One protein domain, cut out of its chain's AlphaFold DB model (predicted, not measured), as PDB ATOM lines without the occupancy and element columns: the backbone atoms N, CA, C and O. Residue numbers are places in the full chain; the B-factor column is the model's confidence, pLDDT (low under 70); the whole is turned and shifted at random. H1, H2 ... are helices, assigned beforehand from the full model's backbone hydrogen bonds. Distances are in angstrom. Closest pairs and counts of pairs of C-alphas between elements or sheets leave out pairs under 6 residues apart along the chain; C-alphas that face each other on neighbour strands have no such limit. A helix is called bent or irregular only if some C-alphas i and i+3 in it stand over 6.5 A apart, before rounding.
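Overview. This is residues 68 to 111 of the 117 residues of an uncharacterized protein of Ancylostoma caninum (UniProt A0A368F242). One long, straight helix, H2, makes the long limb of an L, and residues 68 to 82, with the short helix H1 in them, make the other limb; nothing packs on either limb. Past the far end of H2, residues 108 to 111 form a short tail that turns aside from the helix. The printed part has 44 residues, with two named helices, H1 then H2, and no named strand; the class is all helix. It is extended, with a radius of gyration of the C-alphas of 16.8 A, and flat, with spans of 49 by 25 by 7 A.

Along the chain. The printed part begins at Thr 68, with its C-alpha at (-11.832, 15.430, 8.793). H1 is residues 70 to 73, 5.2 A from first to last C-alpha. H2 is residues 83 to 107, 36.3 A from C-alpha 83 at (9.279, 7.477, 11.262) to C-alpha 107 at (23.229, 38.623, -1.143). Neither helix is bent.

Arrangement. H1 and H2 are apart, with no C-alpha of the one within 8 A of the other. A short link of 9 residues joins them. In H2 every O i to N i+4 pair is within hydrogen-bond range. H1 is too short for such a pair; its one O i to N i+3 pair is within range.

Size, cuts and confidence. Residues 68 to 111 stand free: no C-alpha has another, 8 or more residues along the chain, within 10 A. The two C-alphas farthest apart are those of His 79 and Trp 111, at 50.5 A. The printed part has no cut and no long link between its named helices. The mean pLDDT of the printed part is 84.1; it is under 70 at residues 71 to 72, 75 to 76 and 78 to 79.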
ATOM      1  N   THR A  68     -13.099  14.796   9.187       78.25
ATOM      2  CA  THR A  68     -11.832  15.430   8.793       78.25
ATOM      3  C   THR A  68     -10.821  14.388   8.281       78.25
ATOM      4  O   THR A  68     -10.676  13.313   8.878       78.25
ATOM      5  N   PRO A  69     -10.023  14.709   7.242       74.69
ATOM      6  CA  PRO A  69      -9.034  13.781   6.682       74.69
ATOM      7  C   PRO A  69      -7.919  13.417   7.676       74.69
ATOM      8  O   PRO A  69      -7.150  12.485   7.442       74.69
ATOM      9  N   LYS A  70      -7.850  14.112   8.819       72.12
ATOM     10  CA  LYS A  70      -6.923  13.861   9.925       72.12
ATOM     11  C   LYS A  70      -6.926  12.395  10.363       72.12
ATOM     12  O   LYS A  70      -5.856  11.811  10.525       72.12
ATOM     13  N   THR A  71      -8.106  11.791  10.509       67.62
ATOM     14  CA  THR A  71      -8.252  10.397  10.963       67.62
ATOM     15  C   THR A  71      -7.706   9.403   9.944       67.62
ATOM     16  O   THR A  71      -7.256   8.332  10.328       67.62
ATOM     17  N   PHE A  72      -7.701   9.743   8.654       66.94
ATOM     18  CA  PHE A  72      -7.114   8.910   7.607       66.94
ATOM     19  C   PHE A  72      -5.594   9.101   7.514       66.94
ATOM     20  O   PHE A  72      -4.848   8.123   7.466       66.94
ATOM     21  N   LEU A  73      -5.132  10.355   7.538       70.75
ATOM     22  CA  LEU A  73      -3.727  10.712   7.327       70.75
ATOM     23  C   LEU A  73      -2.834  10.373   8.525       70.75
ATOM     24  O   LEU A  73      -1.743   9.835   8.351       70.75
ATOM     25  N   LEU A  74      -3.293  10.651   9.748       74.06
ATOM     26  CA  LEU A  74      -2.469  10.510  10.954       74.06
ATOM     27  C   LEU A  74      -2.643   9.152  11.652       74.06
ATOM     28  O   LEU A  74      -1.951   8.880  12.633       74.06
ATOM     29  N   ARG A  75      -3.522   8.271  11.143       67.44
ATOM     30  CA  ARG A  75      -3.911   6.999  11.789       67.44
ATOM     31  C   ARG A  75      -2.738   6.130  12.225       67.44
ATOM     32  O   ARG A  75      -2.819   5.455  13.244       67.44
ATOM     33  N   ARG A  76      -1.690   6.077  11.403       67.50
ATOM     34  CA  ARG A  76      -0.545   5.175  11.589       67.50
ATOM     35  C   ARG A  76       0.682   5.868  12.175       67.50
ATOM     36  O   ARG A  76       1.637   5.186  12.520       67.50
ATOM     37  N   ILE A  77       0.657   7.195  12.302       70.12
ATOM     38  CA  ILE A  77       1.831   7.974  12.715       70.12
ATOM     39  C   ILE A  77       2.148   7.733  14.194       70.12
ATOM     40  O   ILE A  77       3.308   7.566  14.537       70.12
ATOM     41  N   GLY A  78       1.129   7.613  15.051       66.62
ATOM     42  CA  GLY A  78       1.323   7.401  16.492       66.62
ATOM     43  C   GLY A  78       1.900   6.037  16.893       66.62
ATOM     44  O   GLY A  78       2.244   5.857  18.052       66.62
ATOM     45  N   HIS A  79       1.995   5.077  15.966       64.88
ATOM     46  CA  HIS A  79       2.530   3.736  16.245       64.88
ATOM     47  C   HIS A  79       3.835   3.438  15.490       64.88
ATOM     48  O   HIS A  79       4.478   2.424  15.739       64.88
ATOM     49  N   ALA A  80       4.234   4.314  14.565       77.88
ATOM     50  CA  ALA A  80       5.413   4.140  13.730       77.88
ATOM     51  C   ALA A  80       6.565   4.999  14.268       77.88
ATOM     52  O   ALA A  80       6.940   6.009  13.671       77.88
ATOM     53  N   TYR A  81       7.110   4.607  15.421       79.31
ATOM     54  CA  TYR A  81       8.153   5.371  16.118       79.31
ATOM     55  C   TYR A  81       9.427   5.575  15.285       79.31
ATOM     56  O   TYR A  81      10.099   6.596  15.401       79.31
ATOM     57  N   GLU A  82       9.708   4.646  14.376       84.88
ATOM     58  CA  GLU A  82      10.834   4.697  13.437       84.88
ATOM     59  C   GLU A  82      10.729   5.847  12.421       84.88
ATOM     60  O   GLU A  82      11.717   6.228  11.797       84.88
ATOM     61  N   VAL A  83       9.535   6.425  12.251       84.25
ATOM     62  CA  VAL A  83       9.279   7.477  11.262       84.25
ATOM     63  C   VAL A  83       9.585   8.870  11.822       84.25
ATOM     64  O   VAL A  83       9.858   9.786  11.048       84.25
ATOM     65  N   TYR A  84       9.613   9.060  13.147       86.75
ATOM     66  CA  TYR A  84       9.890  10.374  13.746       86.75
ATOM     67  C   TYR A  84      11.262  10.953  13.370       86.75
ATOM     68  O   TYR A  84      11.303  12.128  12.995       86.75
ATOM     69  N   PRO A  85      12.369  10.181  13.384       90.81
ATOM     70  CA  PRO A  85      13.666  10.685  12.935       90.81
ATOM     71  C   PRO A  85      13.657  11.119  11.465       90.81
ATOM     72  O   PRO A  85      14.253  12.136  11.122       90.81
ATOM     73  N   LEU A  86      12.934  10.399  10.598       89.12
ATOM     74  CA  LEU A  86      12.801  10.751   9.181       89.12
ATOM     75  C   LEU A  86      11.980  12.031   8.985       89.12
ATOM     76  O   LEU A  86      12.344  12.877   8.171       89.12
ATOM     77  N   ILE A  87      10.898  12.199   9.752       89.62
ATOM     78  CA  ILE A  87      10.097  13.430   9.741       89.62
ATOM     79  C   ILE A  87      10.952  14.610  10.207       89.62
ATOM     80  O   ILE A  87      10.997  15.628   9.518       89.62
ATOM     81  N   LEU A  88      11.678  14.464  11.319       93.44
ATOM     82  CA  LEU A  88      12.572  15.501  11.838       93.44
ATOM     83  C   LEU A  88      13.631  15.882  10.802       93.44
ATOM     84  O   LEU A  88      13.802  17.065  10.516       93.44
ATOM     85  N   LEU A  89      14.287  14.890  10.195       94.81
ATOM     86  CA  LEU A  89      15.280  15.113   9.148       94.81
ATOM     87  C   LEU A  89      14.678  15.858   7.949       94.81
ATOM     88  O   LEU A  89      15.281  16.802   7.445       94.81
ATOM     89  N   SER A  90      13.475  15.476   7.511       95.12
ATOM     90  CA  SER A  90      12.795  16.128   6.388       95.12
ATOM     91  C   SER A  90      12.468  17.595   6.682       95.12
ATOM     92  O   SER A  90      12.717  18.460   5.845       95.12
ATOM     93  N   ILE A  91      11.988  17.891   7.893       96.69
ATOM     94  CA  ILE A  91      11.677  19.253   8.332       96.69
ATOM     95  C   ILE A  91      12.964  20.074   8.420       96.69
ATOM     96  O   ILE A  91      13.007  21.190   7.908       96.69
ATOM     97  N   ALA A  92      14.026  19.515   9.004       97.38
ATOM     98  CA  ALA A  92      15.321  20.179   9.107       97.38
ATOM     99  C   ALA A  92      15.901  20.519   7.725       97.38
ATOM    100  O   ALA A  92      16.385  21.631   7.525       97.38
ATOM    101  N   LEU A  93      15.795  19.606   6.752       97.44
ATOM    102  CA  LEU A  93      16.233  19.856   5.377       97.44
ATOM    103  C   LEU A  93      15.413  20.953   4.701       97.44
ATOM    104  O   LEU A  93      15.987  21.857   4.102       97.44
ATOM    105  N   VAL A  94      14.082  20.907   4.805       97.81
ATOM    106  CA  VAL A  94      13.211  21.928   4.201       97.81
ATOM    107  C   VAL A  94      13.487  23.303   4.809       97.81
ATOM    108  O   VAL A  94      13.651  24.271   4.070       97.81
ATOM    109  N   ILE A  95      13.608  23.393   6.136       98.00
ATOM    110  CA  ILE A  95      13.960  24.643   6.821       98.00
ATOM    111  C   ILE A  95      15.349  25.116   6.387       98.00
ATOM    112  O   ILE A  95      15.508  26.286   6.052       98.00
ATOM    113  N   GLY A  96      16.338  24.220   6.329       97.75
ATOM    114  CA  GLY A  96      17.688  24.539   5.865       97.75
ATOM    115  C   GLY A  96      17.696  25.103   4.444       97.75
ATOM    116  O   GLY A  96      18.342  26.118   4.189       97.75
ATOM    117  N   MET A  97      16.921  24.514   3.533       96.94
ATOM    118  CA  MET A  97      16.767  25.003   2.160       96.94
ATOM    119  C   MET A  97      16.113  26.387   2.114       96.94
ATOM    120  O   MET A  97      16.604  27.264   1.409       96.94
ATOM    121  N   ILE A  98      15.048  26.613   2.891       97.19
ATOM    122  CA  ILE A  98      14.369  27.916   2.967       97.19
ATOM    123  C   ILE A  98      15.308  28.986   3.528       97.19
ATOM    124  O   ILE A  98      15.409  30.067   2.954       97.19
ATOM    125  N   LEU A  99      16.026  28.690   4.614       97.00
ATOM    126  CA  LEU A  99      16.990  29.613   5.219       97.00
ATOM    127  C   LEU A  99      18.145  29.927   4.267       97.00
ATOM    128  O   LEU A  99      18.541  31.083   4.143       97.00
ATOM    129  N   THR A 100      18.653  28.919   3.557       95.19
ATOM    130  CA  THR A 100      19.726  29.097   2.570       95.19
ATOM    131  C   THR A 100      19.252  29.938   1.388       95.19
ATOM    132  O   THR A 100      19.967  30.838   0.952       95.19
ATOM    133  N   ALA A 101      18.035  29.698   0.890       93.94
ATOM    134  CA  ALA A 101      17.432  30.503  -0.168       93.94
ATOM    135  C   ALA A 101      17.212  31.950   0.291       93.94
ATOM    136  O   ALA A 101      17.606  32.877  -0.412       93.94
ATOM    137  N   TYR A 102      16.667  32.146   1.496       93.50
ATOM    138  CA  TYR A 102      16.488  33.465   2.098       93.50
ATOM    139  C   TYR A 102      17.819  34.213   2.200       93.50
ATOM    140  O   TYR A 102      17.939  35.323   1.691       93.50
ATOM    141  N   TYR A 103      18.848  33.580   2.772       94.25
ATOM    142  CA  TYR A 103      20.181  34.169   2.869       94.25
ATOM    143  C   TYR A 103      20.758  34.502   1.487       94.25
ATOM    144  O   TYR A 103      21.276  35.599   1.283       94.25
ATOM    145  N   SER A 104      20.608  33.606   0.512       88.88
ATOM    146  CA  SER A 104      21.075  33.836  -0.859       88.88
ATOM    147  C   SER A 104      20.392  35.046  -1.499       88.88
ATOM    148  O   SER A 104      21.070  35.882  -2.088       88.88
ATOM    149  N   PHE A 105      19.079  35.213  -1.315       86.88
ATOM    150  CA  PHE A 105      18.351  36.380  -1.818       86.88
ATOM    151  C   PHE A 105      18.741  37.694  -1.131       86.88
ATOM    152  O   PHE A 105      18.598  38.743  -1.745       86.88
ATOM    153  N   THR A 106      19.282  37.666   0.094       85.19
ATOM    154  CA  THR A 106      19.851  38.885   0.707       85.19
ATOM    155  C   THR A 106      21.188  39.308   0.098       85.19
ATOM    156  O   THR A 106      21.591  40.458   0.251       85.19
ATOM    157  N   LYS A 107      21.906  38.381  -0.547       80.12
ATOM    158  CA  LYS A 107      23.229  38.623  -1.143       80.12
ATOM    159  C   LYS A 107      23.184  38.809  -2.652       80.12
ATOM    160  O   LYS A 107      24.084  39.426  -3.209       80.12
ATOM    161  N   ILE A 108      22.159  38.275  -3.303       79.56
ATOM    162  CA  ILE A 108      21.922  38.462  -4.729       79.56
ATOM    163  C   ILE A 108      21.280  39.833  -4.931       79.56
ATOM    164  O   ILE A 108      20.191  40.098  -4.426       79.56
ATOM    165  N   GLU A 109      21.936  40.694  -5.703       76.31
ATOM    166  CA  GLU A 109      21.289  41.884  -6.247       76.31
ATOM    167  C   GLU A 109      20.227  41.442  -7.253       76.31
ATOM    168  O   GLU A 109      20.526  40.997  -8.363       76.31
ATOM    169  N   ILE A 110      18.963  41.527  -6.848       71.44
ATOM    170  CA  ILE A 110      17.840  41.256  -7.739       71.44
ATOM    171  C   ILE A 110      17.560  42.546  -8.508       71.44
ATOM    172  O   ILE A 110      16.908  43.462  -8.005       71.44
ATOM    173  N   TRP A 111      18.054  42.615  -9.741       73.44
ATOM    174  CA  TRP A 111      17.720  43.685 -10.675       73.44
ATOM    175  C   TRP A 111      16.281  43.480 -11.163       73.44
ATOM    176  O   TRP A 111      16.028  42.804 -12.157       73.44
TER     177      TRP A 111